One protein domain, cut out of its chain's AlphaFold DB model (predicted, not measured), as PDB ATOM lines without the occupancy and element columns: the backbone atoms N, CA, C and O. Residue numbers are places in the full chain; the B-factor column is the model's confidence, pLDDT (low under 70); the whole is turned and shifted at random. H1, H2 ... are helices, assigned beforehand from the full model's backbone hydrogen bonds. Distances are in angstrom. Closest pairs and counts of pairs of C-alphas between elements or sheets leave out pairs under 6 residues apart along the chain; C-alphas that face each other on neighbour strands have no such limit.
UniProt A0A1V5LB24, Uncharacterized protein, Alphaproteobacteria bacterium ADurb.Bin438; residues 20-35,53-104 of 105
ATOM      1  N   ASP A  20     288.294 271.036 251.106       49.00
ATOM      2  CA  ASP A  20     289.620 270.508 251.436       49.00
ATOM      3  C   ASP A  20     289.815 270.412 252.958       49.00
ATOM      4  O   ASP A  20     290.378 269.433 253.444       49.00
ATOM      5  N   PHE A  21     289.280 271.356 253.742       56.41
ATOM      6  CA  PHE A  21     289.282 271.267 255.212       56.41
ATOM      7  C   PHE A  21     288.395 270.126 255.719       56.41
ATOM      8  O   PHE A  21     288.805 269.369 256.600       56.41
ATOM      9  N   LEU A  22     287.225 269.943 255.104       55.75
ATOM     10  CA  LEU A  22     286.338 268.813 255.395       55.75
ATOM     11  C   LEU A  22     287.012 267.466 255.086       55.75
ATOM     12  O   LEU A  22     286.758 266.471 255.769       55.75
ATOM     13  N   SER A  23     287.908 267.434 254.095       65.81
ATOM     14  CA  SER A  23     288.736 266.263 253.813       65.81
ATOM     15  C   SER A  23     289.792 266.018 254.900       65.81
ATOM     16  O   SER A  23     290.014 264.863 255.262       65.81
ATOM     17  N   ILE A  24     290.381 267.071 255.483       69.06
ATOM     18  CA  ILE A  24     291.403 266.960 256.538       69.06
ATOM     19  C   ILE A  24     290.788 266.446 257.838       69.06
ATOM     20  O   ILE A  24     291.308 265.486 258.407       69.06
ATOM     21  N   ASP A  25     289.668 267.021 258.278       72.81
ATOM     22  CA  ASP A  25     288.986 266.595 259.506       72.81
ATOM     23  C   ASP A  25     288.528 265.132 259.401       72.81
ATOM     24  O   ASP A  25     288.653 264.344 260.343       72.81
ATOM     25  N   LYS A  26     288.060 264.729 258.213       73.69
ATOM     26  CA  LYS A  26     287.731 263.333 257.924       73.69
ATOM     27  C   LYS A  26     288.970 262.433 257.938       73.69
ATOM     28  O   LYS A  26     288.927 261.386 258.575       73.69
ATOM     29  N   CYS A  27     290.074 262.838 257.304       78.81
ATOM     30  CA  CYS A  27     291.333 262.085 257.345       78.81
ATOM     31  C   CYS A  27     291.825 261.893 258.785       78.81
ATOM     32  O   CYS A  27     292.249 260.802 259.163       78.81
ATOM     33  N   GLN A  28     291.743 262.940 259.607       81.62
ATOM     34  CA  GLN A  28     292.096 262.868 261.021       81.62
ATOM     35  C   GLN A  28     291.177 261.909 261.778       81.62
ATOM     36  O   GLN A  28     291.670 261.076 262.537       81.62
ATOM     37  N   ALA A  29     289.863 261.972 261.550       84.88
ATOM     38  CA  ALA A  29     288.919 261.041 262.153       84.88
ATOM     39  C   ALA A  29     289.214 259.587 261.755       84.88
ATOM     40  O   ALA A  29     289.276 258.728 262.631       84.88
ATOM     41  N   ASP A  30     289.477 259.309 260.479       82.69
ATOM     42  CA  ASP A  30     289.755 257.954 259.990       82.69
ATOM     43  C   ASP A  30     291.027 257.351 260.619       82.69
ATOM     44  O   ASP A  30     291.084 256.147 260.872       82.69
ATOM     45  N   VAL A  31     292.025 258.182 260.947       87.81
ATOM     46  CA  VAL A  31     293.259 257.749 261.628       87.81
ATOM     47  C   VAL A  31     293.072 257.628 263.145       87.81
ATOM     48  O   VAL A  31     293.486 256.638 263.752       87.81
ATOM     49  N   LEU A  32     292.467 258.630 263.785       90.00
ATOM     50  CA  LEU A  32     292.425 258.738 265.248       90.00
ATOM     51  C   LEU A  32     291.322 257.885 265.881       90.00
ATOM     52  O   LEU A  32     291.496 257.389 266.995       90.00
ATOM     53  N   LEU A  33     290.207 257.667 265.183       91.69
ATOM     54  CA  LEU A  33     289.076 256.898 265.696       91.69
ATOM     55  C   LEU A  33     289.426 255.437 266.045       91.69
ATOM     56  O   LEU A  33     289.132 255.026 267.172       91.69
ATOM     57  N   PRO A  34     290.046 254.628 265.155       90.88
ATOM     58  CA  PRO A  34     290.418 253.257 265.505       90.88
ATOM     59  C   PRO A  34     291.443 253.218 266.646       90.88
ATOM     60  O   PRO A  34     291.361 252.346 267.511       90.88
ATOM     61  N   ARG A  35     292.362 254.193 266.703       88.06
ATOM     62  CA  ARG A  35     293.350 254.299 267.780       88.06
ATOM     63  C   ARG A  35     292.691 254.579 269.126       88.06
ATOM     64  O   ARG A  35     293.006 253.884 270.083       88.06
ATOM     65  N   GLN A  53     290.288 256.920 286.735       90.81
ATOM     66  CA  GLN A  53     290.090 256.186 285.485       90.81
ATOM     67  C   GLN A  53     288.706 256.412 284.856       90.81
ATOM     68  O   GLN A  53     288.589 256.428 283.634       90.81
ATOM     69  N   GLN A  54     287.654 256.591 285.662       92.50
ATOM     70  CA  GLN A  54     286.302 256.796 285.142       92.50
ATOM     71  C   GLN A  54     286.179 258.146 284.424       92.50
ATOM     72  O   GLN A  54     285.686 258.190 283.301       92.50
ATOM     73  N   GLU A  55     286.672 259.229 285.029       93.31
ATOM     74  CA  GLU A  55     286.693 260.553 284.396       93.31
ATOM     75  C   GLU A  55     287.475 260.513 283.077       93.31
ATOM     76  O   GLU A  55     287.022 261.045 282.064       93.31
ATOM     77  N   TRP A  56     288.609 259.811 283.058       93.81
ATOM     78  CA  TRP A  56     289.397 259.651 281.841       93.81
ATOM     79  C   TRP A  56     288.630 258.911 280.738       93.81
ATOM     80  O   TRP A  56     288.588 259.368 279.598       93.81
ATOM     81  N   GLN A  57     287.955 257.814 281.076       92.31
ATOM     82  CA  GLN A  57     287.117 257.056 280.142       92.31
ATOM     83  C   GLN A  57     285.962 257.899 279.581       92.31
ATOM     84  O   GLN A  57     285.700 257.862 278.378       92.31
ATOM     85  N   GLU A  58     285.323 258.721 280.415       94.19
ATOM     86  CA  GLU A  58     284.282 259.659 279.979       94.19
ATOM     87  C   GLU A  58     284.832 260.723 279.012       94.19
ATOM     88  O   GLU A  58     284.164 261.086 278.039       94.19
ATOM     89  N   MET A  59     286.059 261.206 279.235       94.88
ATOM     90  CA  MET A  59     286.737 262.128 278.318       94.88
ATOM     91  C   MET A  59     287.050 261.452 276.977       94.88
ATOM     92  O   MET A  59     286.735 262.022 275.932       94.88
ATOM     93  N   ILE A  60     287.591 260.229 276.990       93.88
ATOM     94  CA  ILE A  60     287.844 259.437 275.774       93.88
ATOM     95  C   ILE A  60     286.547 259.209 274.985       93.88
ATOM     96  O   ILE A  60     286.535 259.370 273.765       93.88
ATOM     97  N   ASP A  61     285.431 258.923 275.658       95.00
ATOM     98  CA  ASP A  61     284.131 258.755 275.000       95.00
ATOM     99  C   ASP A  61     283.639 260.024 274.301       95.00
ATOM    100  O   ASP A  61     283.071 259.958 273.205       95.00
ATOM    101  N   LYS A  62     283.892 261.200 274.887       94.94
ATOM    102  CA  LYS A  62     283.603 262.481 274.230       94.94
ATOM    103  C   LYS A  62     284.484 262.690 272.996       94.94
ATOM    104  O   LYS A  62     283.962 263.114 271.964       94.94
ATOM    105  N   MET A  63     285.774 262.352 273.067       94.25
ATOM    106  CA  MET A  63     286.695 262.430 271.920       94.25
ATOM    107  C   MET A  63     286.246 261.509 270.777       94.25
ATOM    108  O   MET A  63     286.137 261.952 269.635       94.25
ATOM    109  N   ILE A  64     285.905 260.249 271.082       93.75
ATOM    110  CA  ILE A  64     285.379 259.288 270.099       93.75
ATOM    111  C   ILE A  64     284.097 259.833 269.468       93.75
ATOM    112  O   ILE A  64     283.988 259.868 268.244       93.75
ATOM    113  N   TYR A  65     283.148 260.305 270.282       93.38
ATOM    114  CA  TYR A  65     281.898 260.878 269.783       93.38
ATOM    115  C   TYR A  65     282.143 262.039 268.807       93.38
ATOM    116  O   TYR A  65     281.465 262.128 267.784       93.38
ATOM    117  N   SER A  66     283.110 262.910 269.104       90.38
ATOM    118  CA  SER A  66     283.484 264.025 268.231       90.38
ATOM    119  C   SER A  66     283.950 263.553 266.856       90.38
ATOM    120  O   SER A  66     283.399 263.969 265.836       90.38
ATOM    121  N   LEU A  67     284.901 262.619 266.819       88.81
ATOM    122  CA  LEU A  67     285.437 262.096 265.565       88.81
ATOM    123  C   LEU A  67     284.391 261.299 264.773       88.81
ATOM    124  O   LEU A  67     284.314 261.430 263.553       88.81
ATOM    125  N   GLU A  68     283.532 260.520 265.443       89.06
ATOM    126  CA  GLU A  68     282.409 259.856 264.768       89.06
ATOM    127  C   GLU A  68     281.423 260.864 264.178       89.06
ATOM    128  O   GLU A  68     280.858 260.631 263.107       89.06
ATOM    129  N   TYR A  69     281.193 261.976 264.878       84.94
ATOM    130  CA  TYR A  69     280.323 263.039 264.406       84.94
ATOM    131  C   TYR A  69     280.906 263.728 263.169       84.94
ATOM    132  O   TYR A  69     280.173 263.895 262.195       84.94
ATOM    133  N   ILE A  70     282.198 264.067 263.187       79.31
ATOM    134  CA  ILE A  70     282.932 264.659 262.057       79.31
ATOM    135  C   ILE A  70     282.903 263.719 260.846       79.31
ATOM    136  O   ILE A  70     282.474 264.121 259.767       79.31
ATOM    137  N   SER A  71     283.253 262.442 261.042       79.62
ATOM    138  CA  SER A  71     283.274 261.431 259.975       79.62
ATOM    139  C   SER A  71     281.902 261.261 259.297       79.62
ATOM    140  O   SER A  71     281.818 261.084 258.081       79.62
ATOM    141  N   LYS A  72     280.805 261.370 260.064       78.19
ATOM    142  CA  LYS A  72     279.425 261.200 259.567       78.19
ATOM    143  C   LYS A  72     278.782 262.484 259.022       78.19
ATOM    144  O   LYS A  72     277.885 262.380 258.190       78.19
ATOM    145  N   ASN A  73     279.174 263.675 259.487       70.12
ATOM    146  CA  ASN A  73     278.481 264.945 259.194       70.12
ATOM    147  C   ASN A  73     279.289 265.903 258.310       70.12
ATOM    148  O   ASN A  73     279.278 267.112 258.531       70.12
ATOM    149  N   VAL A  74     279.911 265.378 257.257       60.72
ATOM    150  CA  VAL A  74     280.675 266.175 256.280       60.72
ATOM    151  C   VAL A  74     279.809 267.261 255.594       60.72
ATOM    152  O   VAL A  74     280.330 268.281 255.168       60.72
ATOM    153  N   ASN A  75     278.473 267.112 255.576       56.53
ATOM    154  CA  ASN A  75     277.551 267.973 254.811       56.53
ATOM    155  C   ASN A  75     276.636 268.888 255.660       56.53
ATOM    156  O   ASN A  75     275.574 269.293 255.191       56.53
ATOM    157  N   GLY A  76     277.012 269.183 256.912       55.47
ATOM    158  CA  GLY A  76     276.462 270.254 257.768       55.47
ATOM    159  C   GLY A  76     274.969 270.607 257.623       55.47
ATOM    160  O   GLY A  76     274.620 271.586 256.964       55.47
ATOM    161  N   SER A  77     274.065 269.893 258.307       51.91
ATOM    162  CA  SER A  77     272.651 270.308 258.393       51.91
ATOM    163  C   SER A  77     272.433 271.362 259.496       51.91
ATOM    164  O   SER A  77     273.047 271.298 260.556       51.91
ATOM    165  N   LYS A  78     271.543 272.343 259.280       55.69
ATOM    166  CA  LYS A  78     271.240 273.435 260.238       55.69
ATOM    167  C   LYS A  78     270.111 273.103 261.240       55.69
ATOM    168  O   LYS A  78     269.387 273.995 261.670       55.69
ATOM    169  N   ASP A  79     269.917 271.833 261.602       59.22
ATOM    170  CA  ASP A  79     268.936 271.429 262.632       59.22
ATOM    171  C   ASP A  79     269.431 271.846 264.042       59.22
ATOM    172  O   ASP A  79     270.613 271.717 264.352       59.22
ATOM    173  N   LEU A  80     268.548 272.303 264.939       54.47
ATOM    174  CA  LEU A  80     268.847 272.548 266.364       54.47
ATOM    175  C   LEU A  80     269.447 271.313 267.057       54.47
ATOM    176  O   LEU A  80     270.334 271.434 267.904       54.47
ATOM    177  N   ARG A  81     269.018 270.107 266.663       58.03
ATOM    178  CA  ARG A  81     269.647 268.851 267.104       58.03
ATOM    179  C   ARG A  81     271.067 268.713 266.560       58.03
ATOM    180  O   ARG A  81     271.922 268.182 267.259       58.03
ATOM    181  N   CYS A  82     271.330 269.209 265.353       63.31
ATOM    182  CA  CYS A  82     272.671 269.291 264.779       63.31
ATOM    183  C   CYS A  82     273.545 270.272 265.572       63.31
ATOM    184  O   CYS A  82     274.679 269.942 265.885       63.31
ATOM    185  N   LEU A  83     272.995 271.408 266.023       59.44
ATOM    186  CA  LEU A  83     273.708 272.368 266.877       59.44
ATOM    187  C   LEU A  83     274.057 271.794 268.264       59.44
ATOM    188  O   LEU A  83     275.156 271.989 268.774       59.44
ATOM    189  N   ALA A  84     273.131 271.076 268.904       60.34
ATOM    190  CA  ALA A  84     273.414 270.422 270.184       60.34
ATOM    191  C   ALA A  84     274.473 269.315 270.029       60.34
ATOM    192  O   ALA A  84     275.386 269.192 270.847       60.34
ATOM    193  N   ARG A  85     274.382 268.533 268.944       71.56
ATOM    194  CA  ARG A  85     275.378 267.509 268.606       71.56
ATOM    195  C   ARG A  85     276.730 268.121 268.252       71.56
ATOM    196  O   ARG A  85     277.734 267.554 268.668       71.56
ATOM    197  N   SER A  86     276.758 269.265 267.567       76.50
ATOM    198  CA  SER A  86     277.991 269.966 267.212       76.50
ATOM    199  C   SER A  86     278.679 270.563 268.434       76.50
ATOM    200  O   SER A  86     279.892 270.459 268.526       76.50
ATOM    201  N   LYS A  87     277.939 271.085 269.424       82.88
ATOM    202  CA  LYS A  87     278.525 271.516 270.708       82.88
ATOM    203  C   LYS A  87     279.189 270.362 271.454       82.88
ATOM    204  O   LYS A  87     280.325 270.496 271.891       82.88
ATOM    205  N   LYS A  88     278.506 269.215 271.558       84.25
ATOM    206  CA  LYS A  88     279.084 268.012 272.179       84.25
ATOM    207  C   LYS A  88     280.301 267.501 271.396       84.25
ATOM    208  O   LYS A  88     281.274 267.053 271.994       84.25
ATOM    209  N   ALA A  89     280.251 267.562 270.065       85.44
ATOM    210  CA  ALA A  89     281.385 267.202 269.223       85.44
ATOM    211  C   ALA A  89     282.560 268.172 269.417       85.44
ATOM    212  O   ALA A  89     283.694 267.724 269.543       85.44
ATOM    213  N   LEU A  90     282.302 269.477 269.516       87.19
ATOM    214  CA  LEU A  90     283.331 270.481 269.774       87.19
ATOM    215  C   LEU A  90     284.018 270.239 271.121       87.19
ATOM    216  O   LEU A  90     285.239 270.170 271.163       87.19
ATOM    217  N   GLU A  91     283.250 270.001 272.188       91.62
ATOM    218  CA  GLU A  91     283.796 269.664 273.510       91.62
ATOM    219  C   GLU A  91     284.724 268.438 273.442       91.62
ATOM    220  O   GLU A  91     285.830 268.444 273.976       91.62
ATOM    221  N   GLY A  92     284.304 267.385 272.736       90.94
ATOM    222  CA  GLY A  92     285.139 266.203 272.528       90.94
ATOM    223  C   GLY A  92     286.411 266.483 271.725       90.94
ATOM    224  O   GLY A  92     287.453 265.898 272.009       90.94
ATOM    225  N   TYR A  93     286.348 267.392 270.752       88.69
ATOM    226  CA  TYR A  93     287.501 267.770 269.935       88.69
ATOM    227  C   TYR A  93     288.510 268.620 270.718       88.69
ATOM    228  O   TYR A  93     289.719 268.423 270.610       88.69
ATOM    229  N   GLU A  94     288.028 269.532 271.561       92.12
ATOM    230  CA  GLU A  94     288.872 270.319 272.465       92.12
ATOM    231  C   GLU A  94     289.598 269.421 273.471       92.12
ATOM    232  O   GLU A  94     290.797 269.588 273.703       92.12
ATOM    233  N   LEU A  95     288.900 268.419 274.016       94.38
ATOM    234  CA  LEU A  95     289.505 267.396 274.866       94.38
ATOM    235  C   LEU A  95     290.589 266.612 274.119       94.38
ATOM    236  O   LEU A  95     291.676 266.419 274.663       94.38
ATOM    237  N   LEU A  96     290.316 266.198 272.880       91.75
ATOM    238  CA  LEU A  96     291.281 265.496 272.036       91.75
ATOM    239  C   LEU A  96     292.539 266.339 271.812       91.75
ATOM    240  O   LEU A  96     293.642 265.839 271.989       91.75
ATOM    241  N   SER A  97     292.376 267.618 271.471       90.19
ATOM    242  CA  SER A  97     293.490 268.551 271.272       90.19
ATOM    243  C   SER A  97     294.327 268.713 272.546       90.19
ATOM    244  O   SER A  97     295.553 268.610 272.511       90.19
ATOM    245  N   LYS A  98     293.664 268.885 273.696       93.88
ATOM    246  CA  LYS A  98     294.326 269.060 274.994       93.88
ATOM    247  C   LYS A  98     295.113 267.826 275.435       93.88
ATOM    248  O   LYS A  98     296.185 267.975 276.014       93.88
ATOM    249  N   HIS A  99     294.578 266.637 275.178       91.62
ATOM    250  CA  HIS A  99     295.126 265.373 275.674       91.62
ATOM    251  C   HIS A  99     295.786 264.521 274.593       91.62
ATOM    252  O   HIS A  99     296.073 263.349 274.822       91.62
ATOM    253  N   PHE A 100     296.046 265.085 273.412       89.75
ATOM    254  CA  PHE A 100     296.556 264.333 272.269       89.75
ATOM    255  C   PHE A 100     297.818 263.535 272.614       89.75
ATOM    256  O   PHE A 100     297.926 262.368 272.254       89.75
ATOM    257  N   MET A 101     298.747 264.147 273.354       88.06
ATOM    258  CA  MET A 101     300.008 263.513 273.747       88.06
ATOM    259  C   MET A 101     299.822 262.383 274.764       88.06
ATOM    260  O   MET A 101     300.578 261.416 274.738       88.06
ATOM    261  N   ASP A 102     298.794 262.460 275.608       88.06
ATOM    262  CA  ASP A 102     298.500 261.441 276.617       88.06
ATOM    263  C   ASP A 102     297.964 260.130 276.008       88.06
ATOM    264  O   ASP A 102     297.913 259.103 276.681       88.06
ATOM    265  N   LEU A 103     297.579 260.145 274.727       84.31
ATOM    266  CA  LEU A 103     297.100 258.975 273.975       84.31
ATOM    267  C   LEU A 103     298.240 258.110 273.395       84.31
ATOM    268  O   LEU A 103     297.991 257.067 272.772       84.31
ATOM    269  N   TRP A 104     299.488 258.555 273.559       78.94
ATOM    270  CA  TRP A 104     300.694 257.926 273.003       78.94
ATOM    271  C   TRP A 104     301.629 257.338 274.065       78.94
ATOM    272  O   TRP A 104     302.745 256.940 273.728       78.94
TER     273      TRP A 104
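AT A GLANCE: This is residues 20 to 35 and 53 to 104 of the 105 residues of an uncharacterized protein of Alphaproteobacteria bacterium ADurb.Bin438 (UniProt A0A1V5LB24). Two long helices, H2 and H3, cross as an X, and H1 packs on H2 residues 64 to 71. The printed part has 68 residues with three named helices, H1, H2, H3 along the chain, and no named strand: all helix. It is compact, radius of gyration of the C-alphas 12.1 A, spanning 36 by 25 by 17 A.

HOW THE PARTS SIT: H1, residues 20 to 35, touches H2, residues 53 to 72, at a steep tilt of 40 degrees, opposite ways; closest C-alphas Ala 29 and Leu 67, 5.0 A. H3, residues 80 to 104, touches H2 with residues 85 to 96 alone, at a steep tilt of 59 degrees, opposite ways; closest C-alphas Ser 66 and Ala 89, 3.9 A. H1 and H3 are near each other. Every O i to N i+4 pair is within hydrogen-bond range in H2, 10 of 12 in H1, 17 of 21 in H3.

IN THESE COORDINATES: H1 begins at C-alpha 20 (289.620, 270.508, 251.436). H2 measures 28.5 A. H3, 35.7 A with a kink of 57 degrees near residue 98, ends at C-alpha 104 (300.694, 257.926, 273.003).

THE WHOLE: Residues 36 to 52 are cut out; C-alphas 35 and 53 are 18.1 A apart. Residues 20 to 24 and 74 to 84 have pLDDT under 70.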